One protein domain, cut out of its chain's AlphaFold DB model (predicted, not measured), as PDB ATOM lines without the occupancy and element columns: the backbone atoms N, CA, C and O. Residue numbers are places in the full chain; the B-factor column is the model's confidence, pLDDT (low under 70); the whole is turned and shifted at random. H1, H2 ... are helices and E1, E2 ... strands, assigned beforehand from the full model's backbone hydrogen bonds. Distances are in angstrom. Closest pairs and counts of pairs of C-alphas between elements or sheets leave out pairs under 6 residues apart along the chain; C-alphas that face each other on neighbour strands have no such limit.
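What this domain is: This is residues 27 to 147 of the 157 residues of an uncharacterized protein of Verrucomicrobia bacterium (UniProt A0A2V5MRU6). Two four-stranded sheets face each other as a sandwich, their strands crossed at 45 degrees, with the one helix, H1, off one end of it beyond E7, where residues 129 to 134 stick out. One layer is the sheet E1 - E2 - E6 - E5; the other is E4 - E3 - E7 - E8, curled like part of a barrel, and both are antiparallel throughout. The printed part has 121 residues, with one named helix and eight named strands in the order E1 E2 E3 E4 E5 E6 E7 H1 E8, and its class is mostly strand. It is only just loose, close to compact, with a radius of gyration of the C-alphas of 16.5 A and spans of 48 by 35 by 27 A.

How they stand to each other: E1, residues 30 to 39, and E2, residues 42 to 50, form an antiparallel hairpin at 156 degrees, with N 32 and O 48 2.8 A apart. E1 bends by 57 degrees at residue 36. E3, residues 56 to 68, bends by 78 degrees at residue 59 and makes a hairpin with E4, residues 71 to 73, where N 66 and O 73 are 2.9 A apart. E5, residues 82 to 87, and E6, residues 91 to 98, form a hairpin at 174 degrees, with N 83 and O 95 at 2.8 A. E6 is also the antiparallel neighbour of E2, with N 47 and O 94 at 2.8 A. E7, residues 107 to 115, is antiparallel to E3 at 165 degrees, with N 65 and O 108 at 2.8 A. The closest C-alphas of E3 and E5, across the sandwich, are those of Gly 60 and Gly 86, 6.8 A apart. H1, residues 118 to 133, only grazes the sheet E4 E3 E7 E8 with its residues 120 to 123; its closest C-alphas with E7 are those of Arg 114 and Gly 120, 6.9 A apart. In H1, 11 of 12 O i to N i+4 pairs are within hydrogen-bond range. E8, residues 141 to 146, is antiparallel to E7, with N 111 and O 143 at 2.9 A.

Where its parts are: E1 begins at C-alpha 30, (160.034, 143.633, 198.829), and is 24.7 A long; E2 is 25.3 A, E3 30.7 A, E6 22.6 A and E7 25.2 A. H1 is 22.5 A long and ends at C-alpha 133, (184.145, 136.195, 169.461). E8 ends at C-alpha 146, (155.694, 144.879, 191.189).

The domain as a whole: The two C-alphas farthest apart, those of Asn 102 and Leu 132, are 49.6 A apart. The printed part has no cut and no long link. The mean pLDDT of the printed part is 72.1, and residues 52 to 60 and 114 to 142 are among those under 70.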
ATOM      1  N   PRO A  27     164.932 137.042 203.915       64.94
ATOM      2  CA  PRO A  27     163.603 137.614 203.745       64.94
ATOM      3  C   PRO A  27     163.260 137.783 202.255       64.94
ATOM      4  O   PRO A  27     164.158 138.020 201.441       64.94
ATOM      5  N   PRO A  28     161.973 137.649 201.885       68.81
ATOM      6  CA  PRO A  28     161.541 137.786 200.503       68.81
ATOM      7  C   PRO A  28     161.820 139.202 199.969       68.81
ATOM      8  O   PRO A  28     161.747 140.175 200.730       68.81
ATOM      9  N   PRO A  29     162.112 139.339 198.660       74.38
ATOM     10  CA  PRO A  29     162.285 140.644 198.044       74.38
ATOM     11  C   PRO A  29     161.014 141.471 198.213       74.38
ATOM     12  O   PRO A  29     159.909 140.980 197.980       74.38
ATOM     13  N   THR A  30     161.170 142.733 198.603       78.38
ATOM     14  CA  THR A  30     160.034 143.633 198.829       78.38
ATOM     15  C   THR A  30     160.205 144.881 197.979       78.38
ATOM     16  O   THR A  30     161.202 145.585 198.120       78.38
ATOM     17  N   PHE A  31     159.240 145.163 197.100       83.06
ATOM     18  CA  PHE A  31     159.224 146.379 196.288       83.06
ATOM     19  C   PHE A  31     158.157 147.342 196.807       83.06
ATOM     20  O   PHE A  31     156.959 147.063 196.739       83.06
ATOM     21  N   THR A  32     158.597 148.464 197.367       83.31
ATOM     22  CA  THR A  32     157.750 149.394 198.117       83.31
ATOM     23  C   THR A  32     157.814 150.800 197.551       83.31
ATOM     24  O   THR A  32     158.830 151.237 197.014       83.31
ATOM     25  N   PHE A  33     156.702 151.516 197.679       85.06
ATOM     26  CA  PHE A  33     156.669 152.960 197.517       85.06
ATOM     27  C   PHE A  33     157.149 153.618 198.812       85.06
ATOM     28  O   PHE A  33     156.716 153.223 199.893       85.06
ATOM     29  N   ILE A  34     158.040 154.599 198.693       84.62
ATOM     30  CA  ILE A  34     158.596 155.332 199.831       84.62
ATOM     31  C   ILE A  34     157.790 156.612 200.050       84.62
ATOM     32  O   ILE A  34     157.150 156.782 201.084       84.62
ATOM     33  N   SER A  35     157.849 157.528 199.084       84.12
ATOM     34  CA  SER A  35     157.253 158.857 199.179       84.12
ATOM     35  C   SER A  35     157.310 159.578 197.835       84.12
ATOM     36  O   SER A  35     157.997 159.150 196.906       84.12
ATOM     37  N   TYR A  36     156.624 160.717 197.760       84.81
ATOM     38  CA  TYR A  36     156.899 161.734 196.750       84.81
ATOM     39  C   TYR A  36     157.965 162.708 197.270       84.81
ATOM     40  O   TYR A  36     158.006 163.011 198.463       84.81
ATOM     41  N   THR A  37     158.821 163.201 196.382       85.44
ATOM     42  CA  THR A  37     159.776 164.291 196.626       85.44
ATOM     43  C   THR A  37     159.653 165.332 195.515       85.44
ATOM     44  O   THR A  37     159.059 165.057 194.478       85.44
ATOM     45  N   ASN A  38     160.178 166.537 195.723       78.31
ATOM     46  CA  ASN A  38     160.262 167.563 194.687       78.31
ATOM     47  C   ASN A  38     161.727 167.966 194.506       78.31
ATOM     48  O   ASN A  38     162.221 168.889 195.155       78.31
ATOM     49  N   THR A  39     162.435 167.216 193.665       71.50
ATOM     50  CA  THR A  39     163.849 167.458 193.377       71.50
ATOM     51  C   THR A  39     163.948 168.188 192.041       71.50
ATOM     52  O   THR A  39     163.502 167.682 191.018       71.50
ATOM     53  N   GLY A  40     164.532 169.389 192.022       66.88
ATOM     54  CA  GLY A  40     164.755 170.122 190.767       66.88
ATOM     55  C   GLY A  40     163.486 170.655 190.084       66.88
ATOM     56  O   GLY A  40     163.507 170.881 188.877       66.88
ATOM     57  N   GLY A  41     162.395 170.862 190.832       74.00
ATOM     58  CA  GLY A  41     161.151 171.445 190.317       74.00
ATOM     59  C   GLY A  41     160.190 170.441 189.672       74.00
ATOM     60  O   GLY A  41     159.162 170.855 189.139       74.00
ATOM     61  N   GLN A  42     160.496 169.143 189.726       78.00
ATOM     62  CA  GLN A  42     159.599 168.063 189.316       78.00
ATOM     63  C   GLN A  42     159.236 167.187 190.516       78.00
ATOM     64  O   GLN A  42     160.059 166.956 191.403       78.00
ATOM     65  N   ILE A  43     157.997 166.690 190.537       83.00
ATOM     66  CA  ILE A  43     157.551 165.716 191.534       83.00
ATOM     67  C   ILE A  43     158.145 164.361 191.146       83.00
ATOM     68  O   ILE A  43     157.956 163.899 190.028       83.00
ATOM     69  N   GLU A  44     158.846 163.705 192.061       85.25
ATOM     70  CA  GLU A  44     159.413 162.376 191.854       85.25
ATOM     71  C   GLU A  44     158.803 161.391 192.854       85.25
ATOM     72  O   GLU A  44     158.797 161.625 194.060       85.25
ATOM     73  N   ALA A  45     158.303 160.266 192.355       85.62
ATOM     74  CA  ALA A  45     157.866 159.135 193.156       85.62
ATOM     75  C   ALA A  45     159.056 158.206 193.429       85.62
ATOM     76  O   ALA A  45     159.704 157.733 192.492       85.62
ATOM     77  N   LEU A  46     159.337 157.939 194.704       86.88
ATOM     78  CA  LEU A  46     160.449 157.102 195.143       86.88
ATOM     79  C   LEU A  46     159.986 155.680 195.454       86.88
ATOM     80  O   LEU A  46     159.009 155.467 196.175       86.88
ATOM     81  N   PHE A  47     160.745 154.707 194.962       86.62
ATOM     82  CA  PHE A  47     160.501 153.283 195.146       86.62
ATOM     83  C   PHE A  47     161.759 152.586 195.640       86.62
ATOM     84  O   PHE A  47     162.857 152.842 195.143       86.62
ATOM     85  N   ARG A  48     161.593 151.673 196.595       86.25
ATOM     86  CA  ARG A  48     162.673 150.883 197.178       86.25
ATOM     87  C   ARG A  48     162.439 149.409 196.924       86.25
ATOM     88  O   ARG A  48     161.372 148.887 197.234       86.25
ATOM     89  N   LEU A  49     163.448 148.744 196.380       84.25
ATOM     90  CA  LEU A  49     163.505 147.295 196.268       84.25
ATOM     91  C   LEU A  49     164.511 146.768 197.289       84.25
ATOM     92  O   LEU A  49     165.713 146.960 197.126       84.25
ATOM     93  N   ASP A  50     164.013 146.110 198.329       81.38
ATOM     94  CA  ASP A  50     164.821 145.479 199.370       81.38
ATOM     95  C   ASP A  50     165.038 143.994 199.086       81.38
ATOM     96  O   ASP A  50     164.155 143.316 198.557       81.38
ATOM     97  N   HIS A  51     166.198 143.482 199.502       72.75
ATOM     98  CA  HIS A  51     166.547 142.058 199.490       72.75
ATOM     99  C   HIS A  51     166.392 141.377 198.114       72.75
ATOM    100  O   HIS A  51     165.590 140.451 197.976       72.75
ATOM    101  N   PRO A  52     167.172 141.765 197.083       66.31
ATOM    102  CA  PRO A  52     167.151 141.050 195.810       66.31
ATOM    103  C   PRO A  52     167.494 139.557 196.029       66.31
ATOM    104  O   PRO A  52     168.361 139.232 196.851       66.31
ATOM    105  N   PRO A  53     166.818 138.632 195.331       60.69
ATOM    106  CA  PRO A  53     166.875 137.207 195.612       60.69
ATOM    107  C   PRO A  53     168.244 136.635 195.258       60.69
ATOM    108  O   PRO A  53     168.679 136.666 194.110       60.69
ATOM    109  N   ARG A  54     168.911 136.036 196.246       58.94
ATOM    110  CA  ARG A  54     170.122 135.232 196.037       58.94
ATOM    111  C   ARG A  54     169.745 133.832 195.515       58.94
ATOM    112  O   ARG A  54     168.661 133.350 195.829       58.94
ATOM    113  N   PRO A  55     170.607 133.159 194.724       54.31
ATOM    114  CA  PRO A  55     172.014 133.465 194.434       54.31
ATOM    115  C   PRO A  55     172.222 134.457 193.282       54.31
ATOM    116  O   PRO A  55     173.354 134.632 192.831       54.31
ATOM    117  N   LEU A  56     171.153 135.076 192.786       61.78
ATOM    118  CA  LEU A  56     171.214 136.024 191.692       61.78
ATOM    119  C   LEU A  56     171.659 137.405 192.213       61.78
ATOM    120  O   LEU A  56     171.034 138.006 193.078       61.78
ATOM    121  N   LEU A  57     172.798 137.896 191.731       63.72
ATOM    122  CA  LEU A  57     173.225 139.278 191.906       63.72
ATOM    123  C   LEU A  57     172.454 140.132 190.911       63.72
ATOM    124  O   LEU A  57     172.556 139.921 189.703       63.72
ATOM    125  N   ALA A  58     171.688 141.083 191.423       68.06
ATOM    126  CA  ALA A  58     171.098 142.110 190.597       68.06
ATOM    127  C   ALA A  58     172.210 143.043 190.081       68.06
ATOM    128  O   ALA A  58     173.003 143.564 190.861       68.06
ATOM    129  N   ASP A  59     172.305 143.181 188.762       66.94
ATOM    130  CA  ASP A  59     173.402 143.866 188.060       66.94
ATOM    131  C   ASP A  59     172.968 145.245 187.538       66.94
ATOM    132  O   ASP A  59     173.789 146.105 187.237       66.94
ATOM    133  N   GLY A  60     171.656 145.478 187.452       69.44
ATOM    134  CA  GLY A  60     171.096 146.762 187.048       69.44
ATOM    135  C   GLY A  60     169.612 146.685 186.720       69.44
ATOM    136  O   GLY A  60     169.002 145.618 186.771       69.44
ATOM    137  N   LEU A  61     169.035 147.835 186.379       74.31
ATOM    138  CA  LEU A  61     167.656 147.943 185.912       74.31
ATOM    139  C   LEU A  61     167.595 147.682 184.403       74.31
ATOM    140  O   LEU A  61     168.268 148.370 183.639       74.31
ATOM    141  N   HIS A  62     166.799 146.700 183.979       77.12
ATOM    142  CA  HIS A  62     166.507 146.463 182.566       77.12
ATOM    143  C   HIS A  62     165.456 147.441 182.058       77.12
ATOM    144  O   HIS A  62     165.668 148.157 181.084       77.12
ATOM    145  N   GLU A  63     164.311 147.449 182.734       80.00
ATOM    146  CA  GLU A  63     163.152 148.218 182.330       80.00
ATOM    147  C   GLU A  63     162.385 148.665 183.566       80.00
ATOM    148  O   GLU A  63     162.266 147.945 184.557       80.00
ATOM    149  N   LEU A  64     161.824 149.864 183.483       81.94
ATOM    150  CA  LEU A  64     160.862 150.348 184.449       81.94
ATOM    151  C   LEU A  64     159.571 150.707 183.716       81.94
ATOM    152  O   LEU A  64     159.593 151.385 182.689       81.94
ATOM    153  N   ARG A  65     158.440 150.247 184.246       85.31
ATOM    154  CA  ARG A  65     157.099 150.551 183.737       85.31
ATOM    155  C   ARG A  65     156.229 151.048 184.868       85.31
ATOM    156  O   ARG A  65     156.379 150.618 186.007       85.31
ATOM    157  N   TYR A  66     155.280 151.908 184.552       83.06
ATOM    158  CA  TYR A  66     154.341 152.425 185.529       83.06
ATOM    159  C   TYR A  66     152.919 152.424 184.981       83.06
ATOM    160  O   TYR A  66     152.701 152.499 183.773       83.06
ATOM    161  N   GLN A  67     151.945 152.283 185.872       82.62
ATOM    162  CA  GLN A  67     150.533 152.251 185.523       82.62
ATOM    163  C   GLN A  67     149.941 153.667 185.579       82.62
ATOM    164  O   GLN A  67     150.000 154.334 186.617       82.62
ATOM    165  N   THR A  68     149.361 154.100 184.462       75.94
ATOM    166  CA  THR A  68     148.549 155.313 184.307       75.94
ATOM    167  C   THR A  68     147.063 154.956 184.243       75.94
ATOM    168  O   THR A  68     146.687 153.781 184.217       75.94
ATOM    169  N   SER A  69     146.201 155.972 184.160       72.88
ATOM    170  CA  SER A  69     144.768 155.798 183.885       72.88
ATOM    171  C   SER A  69     144.480 155.132 182.532       72.88
ATOM    172  O   SER A  69     143.422 154.534 182.363       72.88
ATOM    173  N   THR A  70     145.411 155.211 181.578       76.75
ATOM    174  CA  THR A  70     145.256 154.698 180.209       76.75
ATOM    175  C   THR A  70     145.961 153.361 179.965       76.75
ATOM    176  O   THR A  70     145.767 152.763 178.910       76.75
ATOM    177  N   GLY A  71     146.756 152.860 180.918       81.38
ATOM    178  CA  GLY A  71     147.425 151.560 180.819       81.38
ATOM    179  C   GLY A  71     148.839 151.547 181.398       81.38
ATOM    180  O   GLY A  71     149.186 152.333 182.272       81.38
ATOM    181  N   TRP A  72     149.669 150.616 180.926       82.81
ATOM    182  CA  TRP A  72     151.081 150.539 181.308       82.81
ATOM    183  C   TRP A  72     151.937 151.404 180.388       82.81
ATOM    184  O   TRP A  72     152.018 151.133 179.192       82.81
ATOM    185  N   ALA A  73     152.636 152.374 180.962       81.56
ATOM    186  CA  ALA A  73     153.563 153.250 180.265       81.56
ATOM    187  C   ALA A  73     155.019 152.936 180.639       81.56
ATOM    188  O   ALA A  73     155.315 152.411 181.716       81.56
ATOM    189  N   ARG A  74     155.933 153.266 179.726       81.94
ATOM    190  CA  ARG A  74     157.372 153.346 179.996       81.94
ATOM    191  C   ARG A  74     157.717 154.819 180.211       81.94
ATOM    192  O   ARG A  74     157.208 155.643 179.451       81.94
ATOM    193  N   PRO A  75     158.562 155.171 181.188       76.56
ATOM    194  CA  PRO A  75     159.051 156.531 181.302       76.56
ATOM    195  C   PRO A  75     160.036 156.768 180.155       76.56
ATOM    196  O   PRO A  75     161.178 156.306 180.171       76.56
ATOM    197  N   SER A  76     159.536 157.405 179.102       66.38
ATOM    198  CA  SER A  76     160.284 157.765 177.905       66.38
ATOM    199  C   SER A  76     159.988 159.227 177.587       66.38
ATOM    200  O   SER A  76     158.824 159.554 177.367       66.38
ATOM    201  N   ALA A  77     161.032 160.059 177.493       61.78
ATOM    202  CA  ALA A  77     160.994 161.490 177.128       61.78
ATOM    203  C   ALA A  77     160.815 162.493 178.311       61.78
ATOM    204  O   ALA A  77     160.624 162.071 179.452       61.78
ATOM    205  N   PRO A  78     160.996 163.820 178.092       59.25
ATOM    206  CA  PRO A  78     161.436 164.766 179.132       59.25
ATOM    207  C   PRO A  78     160.412 165.050 180.242       59.25
ATOM    208  O   PRO A  78     160.789 165.576 181.287       59.25
ATOM    209  N   THR A  79     159.139 164.713 180.034       62.50
ATOM    210  CA  THR A  79     158.055 164.908 181.010       62.50
ATOM    211  C   THR A  79     157.980 163.810 182.068       62.50
ATOM    212  O   THR A  79     157.590 164.097 183.192       62.50
ATOM    213  N   VAL A  80     158.385 162.577 181.746       71.31
ATOM    214  CA  VAL A  80     158.408 161.450 182.692       71.31
ATOM    215  C   VAL A  80     159.746 160.735 182.550       71.31
ATOM    216  O   VAL A  80     159.928 159.829 181.733       71.31
ATOM    217  N   SER A  81     160.704 161.183 183.353       76.94
ATOM    218  CA  SER A  81     162.026 160.576 183.465       76.94
ATOM    219  C   SER A  81     162.084 159.598 184.637       76.94
ATOM    220  O   SER A  81     161.225 159.592 185.515       76.94
ATOM    221  N   TRP A  82     163.102 158.745 184.661       81.69
ATOM    222  CA  TRP A  82     163.385 157.906 185.818       81.69
ATOM    223  C   TRP A  82     164.872 157.929 186.130       81.69
ATOM    224  O   TRP A  82     165.711 158.192 185.267       81.69
ATOM    225  N   ARG A  83     165.195 157.645 187.387       81.25
ATOM    226  CA  ARG A  83     166.564 157.531 187.876       81.25
ATOM    227  C   ARG A  83     166.693 156.296 188.738       81.25
ATOM    228  O   ARG A  83     165.803 155.970 189.515       81.25
ATOM    229  N   TYR A  84     167.821 155.624 188.603       81.88
ATOM    230  CA  TYR A  84     168.138 154.418 189.346       81.88
ATOM    231  C   TYR A  84     169.442 154.628 190.094       81.88
ATOM    232  O   TYR A  84     170.443 155.020 189.496       81.88
ATOM    233  N   PHE A  85     169.409 154.408 191.404       81.12
ATOM    234  CA  PHE A  85     170.506 154.761 192.304       81.12
ATOM    235  C   PHE A  85     171.491 153.609 192.547       81.12
ATOM    236  O   PHE A  85     172.386 153.737 193.376       81.12
ATOM    237  N   GLY A  86     171.379 152.513 191.790       72.56
ATOM    238  CA  GLY A  86     172.278 151.369 191.922       72.56
ATOM    239  C   GLY A  86     171.936 150.456 193.100       72.56
ATOM    240  O   GLY A  86     171.043 150.733 193.899       72.56
ATOM    241  N   TRP A  87     172.672 149.348 193.185       75.19
ATOM    242  CA  TRP A  87     172.565 148.370 194.265       75.19
ATOM    243  C   TRP A  87     173.615 148.639 195.343       75.19
ATOM    244  O   TRP A  87     174.806 148.672 195.036       75.19
ATOM    245  N   ASP A  88     173.201 148.734 196.606       70.31
ATOM    246  CA  ASP A  88     174.112 148.860 197.759       70.31
ATOM    247  C   ASP A  88     174.315 147.537 198.527       70.31
ATOM    248  O   ASP A  88     174.901 147.493 199.607       70.31
ATOM    249  N   GLY A  89     173.832 146.423 197.963       64.75
ATOM    250  CA  GLY A  89     173.898 145.088 198.561       64.75
ATOM    251  C   GLY A  89     172.757 144.766 199.531       64.75
ATOM    252  O   GLY A  89     172.523 143.583 199.795       64.75
ATOM    253  N   THR A  90     172.018 145.774 200.001       70.31
ATOM    254  CA  THR A  90     170.793 145.609 200.803       70.31
ATOM    255  C   THR A  90     169.534 145.863 199.985       70.31
ATOM    256  O   THR A  90     168.509 145.212 200.195       70.31
ATOM    257  N   GLY A  91     169.642 146.722 198.978       78.50
ATOM    258  CA  GLY A  91     168.555 147.019 198.072       78.50
ATOM    259  C   GLY A  91     168.963 148.002 196.992       78.50
ATOM    260  O   GLY A  91     170.146 148.203 196.705       78.50
ATOM    261  N   SER A  92     167.949 148.590 196.377       83.44
ATOM    262  CA  SER A  92     168.086 149.643 195.386       83.44
ATOM    263  C   SER A  92     166.929 150.623 195.493       83.44
ATOM    264  O   SER A  92     165.809 150.250 195.842       83.44
ATOM    265  N   VAL A  93     167.189 151.868 195.103       84.56
ATOM    266  CA  VAL A  93     166.165 152.907 194.973       84.56
ATOM    267  C   VAL A  93     165.997 153.285 193.505       84.56
ATOM    268  O   VAL A  93     166.976 153.376 192.758       84.56
ATOM    269  N   ALA A  94     164.755 153.512 193.093       85.19
ATOM    270  CA  ALA A  94     164.421 154.164 191.837       85.19
ATOM    271  C   ALA A  94     163.487 155.348 192.083       85.19
ATOM    272  O   ALA A  94     162.615 155.295 192.945       85.19
ATOM    273  N   ALA A  95     163.675 156.403 191.301       85.00
ATOM    274  CA  ALA A  95     162.802 157.562 191.245       85.00
ATOM    275  C   ALA A  95     162.136 157.625 189.872       85.00
ATOM    276  O   ALA A  95     162.785 157.359 188.860       85.00
ATOM    277  N   ILE A  96     160.861 157.998 189.836       85.38
ATOM    278  CA  ILE A  96     160.118 158.281 188.606       85.38
ATOM    279  C   ILE A  96     159.593 159.702 188.718       85.38
ATOM    280  O   ILE A  96     158.830 159.992 189.635       85.38
ATOM    281  N   SER A  97     159.985 160.574 187.798       84.06
ATOM    282  CA  SER A  97     159.381 161.894 187.659       84.06
ATOM    283  C   SER A  97     157.943 161.738 187.176       84.06
ATOM    284  O   SER A  97     157.669 160.994 186.234       84.06
ATOM    285  N   VAL A  98     157.018 162.401 187.859       78.06
ATOM    286  CA  VAL A  98     155.582 162.330 187.618       78.06
ATOM    287  C   VAL A  98     154.979 163.722 187.589       78.06
ATOM    288  O   VAL A  98     155.417 164.638 188.277       78.06
ATOM    289  N   GLU A  99     153.917 163.872 186.808       75.62
ATOM    290  CA  GLU A  99     153.198 165.143 186.698       75.62
ATOM    291  C   GLU A  99     152.366 165.448 187.954       75.62
ATOM    292  O   GLU A  99     152.112 166.608 188.265       75.62
ATOM    293  N   THR A 100     151.931 164.416 188.689       72.81
ATOM    294  CA  THR A 100     151.059 164.559 189.865       72.81
ATOM    295  C   THR A 100     151.376 163.505 190.923       72.81
ATOM    296  O   THR A 100     151.827 162.413 190.592       72.81
ATOM    297  N   THR A 101     151.033 163.777 192.184       73.00
ATOM    298  CA  THR A 101     151.114 162.808 193.298       73.00
ATOM    299  C   THR A 101     150.016 161.738 193.281       73.00
ATOM    300  O   THR A 101     149.937 160.909 194.188       73.00
ATOM    301  N   ASN A 102     149.136 161.760 192.276       69.00
ATOM    302  CA  ASN A 102     148.123 160.726 192.061       69.00
ATOM    303  C   ASN A 102     148.652 159.584 191.179       69.00
ATOM    304  O   ASN A 102     147.956 158.592 190.970       69.00
ATOM    305  N   LEU A 103     149.870 159.723 190.645       71.38
ATOM    306  CA  LEU A 103     150.545 158.749 189.796       71.38
ATOM    307  C   LEU A 103     151.999 158.563 190.262       71.38
ATOM    308  O   LEU A 103     152.594 159.511 190.763       71.38
ATOM    309  N   PRO A 104     152.597 157.374 190.067       68.12
ATOM    310  CA  PRO A 104     152.054 156.230 189.336       68.12
ATOM    311  C   PRO A 104     151.310 155.252 190.246       68.12
ATOM    312  O   PRO A 104     151.837 154.914 191.296       68.12
ATOM    313  N   VAL A 105     150.160 154.714 189.811       70.06
ATOM    314  CA  VAL A 105     149.308 153.793 190.610       70.06
ATOM    315  C   VAL A 105     150.039 152.503 190.989       70.06
ATOM    316  O   VAL A 105     149.803 151.915 192.040       70.06
ATOM    317  N   ARG A 106     150.918 152.029 190.108       77.88
ATOM    318  CA  ARG A 106     151.710 150.813 190.292       77.88
ATOM    319  C   ARG A 106     152.980 150.919 189.469       77.88
ATOM    320  O   ARG A 106     152.938 151.457 188.363       77.88
ATOM    321  N   VAL A 107     154.081 150.376 189.972       83.00
ATOM    322  CA  VAL A 107     155.351 150.327 189.240       83.00
ATOM    323  C   VAL A 107     155.805 148.891 189.084       83.00
ATOM    324  O   VAL A 107     155.643 148.064 189.981       83.00
ATOM    325  N   VAL A 108     156.359 148.601 187.916       84.81
ATOM    326  CA  VAL A 108     157.025 147.352 187.590       84.81
ATOM    327  C   VAL A 108     158.483 147.659 187.304       84.81
ATOM    328  O   VAL A 108     158.796 148.518 186.481       84.81
ATOM    329  N   MET A 109     159.363 146.948 187.988       81.81
ATOM    330  CA  MET A 109     160.806 147.041 187.853       81.81
ATOM    331  C   MET A 109     161.319 145.686 187.361       81.81
ATOM    332  O   MET A 109     161.215 144.693 188.077       81.81
ATOM    333  N   ASP A 110     161.839 145.645 186.135       82.44
ATOM    334  CA  ASP A 110     162.542 144.485 185.587       82.44
ATOM    335  C   ASP A 110     164.045 144.653 185.813       82.44
ATOM    336  O   ASP A 110     164.658 145.610 185.341       82.44
ATOM    337  N   VAL A 111     164.635 143.733 186.562       76.56
ATOM    338  CA  VAL A 111     166.020 143.783 187.020       76.56
ATOM    339  C   VAL A 111     166.840 142.720 186.302       76.56
ATOM    340  O   VAL A 111     166.486 141.540 186.285       76.56
ATOM    341  N   TRP A 112     167.999 143.123 185.782       76.06
ATOM    342  CA  TRP A 112     168.997 142.185 185.282       76.06
ATOM    343  C   TRP A 112     169.671 141.441 186.416       76.06
ATOM    344  O   TRP A 112     170.120 142.043 187.391       76.06
ATOM    345  N   THR A 113     169.829 140.135 186.235       72.50
ATOM    346  CA  THR A 113     170.480 139.276 187.217       72.50
ATOM    347  C   THR A 113     171.629 138.451 186.648       72.50
ATOM    348  O   THR A 113     171.626 138.067 185.477       72.50
ATOM    349  N   ARG A 114     172.610 138.150 187.509       68.12
ATOM    350  CA  ARG A 114     173.742 137.238 187.267       68.12
ATOM    351  C   ARG A 114     173.862 136.211 188.381       68.12
ATOM    352  O   ARG A 114     173.514 136.507 189.515       68.12
ATOM    353  N   ARG A 115     174.400 135.018 188.126       61.88
ATOM    354  CA  ARG A 115     174.601 134.015 189.189       61.88
ATOM    355  C   ARG A 115     175.849 134.312 190.030       61.88
ATOM    356  O   ARG A 115     176.888 134.690 189.501       61.88
ATOM    357  N   LYS A 116     175.771 134.082 191.345       57.31
ATOM    358  CA  LYS A 116     176.927 134.063 192.261       57.31
ATOM    359  C   LYS A 116     177.522 132.646 192.369       57.31
ATOM    360  O   LYS A 116     176.808 131.658 192.219       57.31
ATOM    361  N   GLY A 117     178.820 132.542 192.672       60.16
ATOM    362  CA  GLY A 117     179.525 131.269 192.906       60.16
ATOM    363  C   GLY A 117     180.233 130.715 191.663       60.16
ATOM    364  O   GLY A 117     180.541 131.473 190.748       60.16
ATOM    365  N   ILE A 118     180.482 129.398 191.620       56.12
ATOM    366  CA  ILE A 118     181.170 128.724 190.496       56.12
ATOM    367  C   ILE A 118     180.485 129.046 189.158       56.12
ATOM    368  O   ILE A 118     181.169 129.339 188.184       56.12
ATOM    369  N   GLY A 119     179.148 129.108 189.132       58.41
ATOM    370  CA  GLY A 119     178.384 129.534 187.952       58.41
ATOM    371  C   GLY A 119     178.715 130.955 187.477       58.41
ATOM    372  O   GLY A 119     178.892 131.159 186.286       58.41
ATOM    373  N   GLY A 120     178.912 131.910 188.391       59.25
ATOM    374  CA  GLY A 120     179.337 133.273 188.040       59.25
ATOM    375  C   GLY A 120     180.786 133.356 187.543       59.25
ATOM    376  O   GLY A 120     181.135 134.251 186.777       59.25
ATOM    377  N   LEU A 121     181.633 132.407 187.951       63.06
ATOM    378  CA  LEU A 121     183.015 132.285 187.482       63.06
ATOM    379  C   LEU A 121     183.059 131.714 186.053       63.06
ATOM    380  O   LEU A 121     183.791 132.232 185.210       63.06
ATOM    381  N   TYR A 122     182.198 130.730 185.758       61.97
ATOM    382  CA  TYR A 122     181.911 130.288 184.387       61.97
ATOM    383  C   TYR A 122     181.367 131.433 183.529       61.97
ATOM    384  O   TYR A 122     181.869 131.641 182.425       61.97
ATOM    385  N   ASP A 123     180.414 132.214 184.044       61.88
ATOM    386  CA  ASP A 123     179.861 133.372 183.334       61.88
ATOM    387  C   ASP A 123     180.945 134.421 183.043       61.88
ATOM    388  O   ASP A 123     180.990 134.970 181.945       61.88
ATOM    389  N   GLY A 124     181.862 134.674 183.985       63.41
ATOM    390  CA  GLY A 124     182.998 135.582 183.800       63.41
ATOM    391  C   GLY A 124     183.990 135.102 182.736       63.41
ATOM    392  O   GLY A 124     184.428 135.894 181.898       63.41
ATOM    393  N   LEU A 125     184.298 133.802 182.718       67.19
ATOM    394  CA  LEU A 125     185.139 133.177 181.690       67.19
ATOM    395  C   LEU A 125     184.479 133.232 180.305       67.19
ATOM    396  O   LEU A 125     185.126 133.622 179.331       67.19
ATOM    397  N   LEU A 126     183.182 132.926 180.221       65.88
ATOM    398  CA  LEU A 126     182.377 133.082 179.006       65.88
ATOM    399  C   LEU A 126     182.339 134.541 178.543       65.88
ATOM    400  O   LEU A 126     182.457 134.809 177.349       65.88
ATOM    401  N   HIS A 127     182.240 135.504 179.459       62.69
ATOM    402  CA  HIS A 127     182.278 136.929 179.124       62.69
ATOM    403  C   HIS A 127     183.631 137.350 178.523       62.69
ATOM    404  O   HIS A 127     183.678 138.081 177.534       62.69
ATOM    405  N   GLY A 128     184.740 136.840 179.069       64.88
ATOM    406  CA  GLY A 128     186.080 137.050 178.510       64.88
ATOM    407  C   GLY A 128     186.239 136.441 177.113       64.88
ATOM    408  O   GLY A 128     186.747 137.097 176.204       64.88
ATOM    409  N   TRP A 129     185.730 135.222 176.917       63.50
ATOM    410  CA  TRP A 129     185.761 134.523 175.629       63.50
ATOM    411  C   TRP A 129     184.885 135.199 174.566       63.50
ATOM    412  O   TRP A 129     185.231 135.283 173.392       63.50
ATOM    413  N   THR A 130     183.740 135.736 174.966       61.97
ATOM    414  CA  THR A 130     182.775 136.360 174.049       61.97
ATOM    415  C   THR A 130     183.183 137.758 173.609       61.97
ATOM    416  O   THR A 130     182.861 138.158 172.490       61.97
ATOM    417  N   LYS A 131     184.001 138.454 174.408       57.06
ATOM    418  CA  LYS A 131     184.701 139.679 173.991       57.06
ATOM    419  C   LYS A 131     185.667 139.435 172.818       57.06
ATOM    420  O   LYS A 131     185.898 140.344 172.031       57.06
ATOM    421  N   LEU A 132     186.182 138.210 172.682       58.25
ATOM    422  CA  LEU A 132     187.018 137.758 171.560       58.25
ATOM    423  C   LEU A 132     186.199 137.311 170.335       58.25
ATOM    424  O   LEU A 132     186.661 137.469 169.211       58.25
ATOM    425  N   VAL A 133     184.991 136.773 170.534       62.84
ATOM    426  CA  VAL A 133     184.145 136.195 169.461       62.84
ATOM    427  C   VAL A 133     183.055 137.169 168.968       62.84
ATOM    428  O   VAL A 133     182.344 136.888 168.007       62.84
ATOM    429  N   GLY A 134     182.907 138.338 169.601       49.88
ATOM    430  CA  GLY A 134     181.972 139.394 169.186       49.88
ATOM    431  C   GLY A 134     180.488 139.073 169.408       49.88
ATOM    432  O   GLY A 134     179.627 139.846 168.997       49.88
ATOM    433  N   LYS A 135     180.163 137.955 170.065       46.41
ATOM    434  CA  LYS A 135     178.785 137.557 170.381       46.41
ATOM    435  C   LYS A 135     178.595 137.497 171.888       46.41
ATOM    436  O   LYS A 135     179.062 136.555 172.516       46.41
ATOM    437  N   MET A 136     177.911 138.490 172.458       42.72
ATOM    438  CA  MET A 136     177.500 138.454 173.863       42.72
ATOM    439  C   MET A 136     176.484 137.321 174.070       42.72
ATOM    440  O   MET A 136     175.468 137.298 173.378       42.72
ATOM    441  N   PRO A 137     176.717 136.390 175.003       45.12
ATOM    442  CA  PRO A 137     175.720 135.406 175.367       45.12
ATOM    443  C   PRO A 137     174.692 136.097 176.272       45.12
ATOM    444  O   PRO A 137     175.051 136.710 177.282       45.12
ATOM    445  N   GLU A 138     173.414 136.003 175.908       49.56
ATOM    446  CA  GLU A 138     172.260 136.375 176.737       49.56
ATOM    447  C   GLU A 138     172.142 135.424 177.945       49.56
ATOM    448  O   GLU A 138     171.207 134.647 178.077       49.56
ATOM    449  N   LEU A 139     173.124 135.447 178.849       51.44
ATOM    450  CA  LEU A 139     173.101 134.692 180.111       51.44
ATOM    451  C   LEU A 139     172.429 135.490 181.245       51.44
ATOM    452  O   LEU A 139     172.581 135.163 182.422       51.44
ATOM    453  N   ARG A 140     171.706 136.565 180.908       59.34
ATOM    454  CA  ARG A 140     171.035 137.446 181.869       59.34
ATOM    455  C   ARG A 140     169.629 136.929 182.143       59.34
ATOM    456  O   ARG A 140     168.805 136.849 181.241       59.34
ATOM    457  N   GLY A 141     169.361 136.590 183.399       59.53
ATOM    458  CA  GLY A 141     167.995 136.374 183.866       59.53
ATOM    459  C   GLY A 141     167.298 137.711 184.116       59.53
ATOM    460  O   GLY A 141     167.949 138.681 184.515       59.53
ATOM    461  N   HIS A 142     165.981 137.735 183.934       67.75
ATOM    462  CA  HIS A 142     165.119 138.883 184.209       67.75
ATOM    463  C   HIS A 142     164.251 138.593 185.429       67.75
ATOM    464  O   HIS A 142     163.664 137.510 185.526       67.75
ATOM    465  N   LEU A 143     164.185 139.534 186.368       70.88
ATOM    466  CA  LEU A 143     163.313 139.443 187.535       70.88
ATOM    467  C   LEU A 143     162.376 140.635 187.573       70.88
ATOM    468  O   LEU A 143     162.814 141.781 187.616       70.88
ATOM    469  N   LEU A 144     161.082 140.333 187.603       76.06
ATOM    470  CA  LEU A 144     160.026 141.324 187.541       76.06
ATOM    471  C   LEU A 144     159.452 141.563 188.940       76.06
ATOM    472  O   LEU A 144     158.852 140.672 189.541       76.06
ATOM    473  N   TYR A 145     159.633 142.780 189.445       76.38
ATOM    474  CA  TYR A 145     159.097 143.237 190.723       76.38
ATOM    475  C   TYR A 145     157.950 144.193 190.497       76.38
ATOM    476  O   TYR A 145     158.031 145.074 189.648       76.38
ATOM    477  N   VAL A 146     156.891 144.045 191.287       77.69
ATOM    478  CA  VAL A 146     155.694 144.879 191.189       77.69
ATOM    479  C   VAL A 146     155.442 145.527 192.539       77.69
ATOM    480  O   VAL A 146     155.462 144.840 193.558       77.69
ATOM    481  N   THR A 147     155.236 146.843 192.560       76.62
ATOM    482  CA  THR A 147     154.870 147.533 193.799       76.62
ATOM    483  C   THR A 147     153.440 147.185 194.183       76.62
ATOM    484  O   THR A 147     152.588 146.913 193.329       76.62
TER     485      THR A 147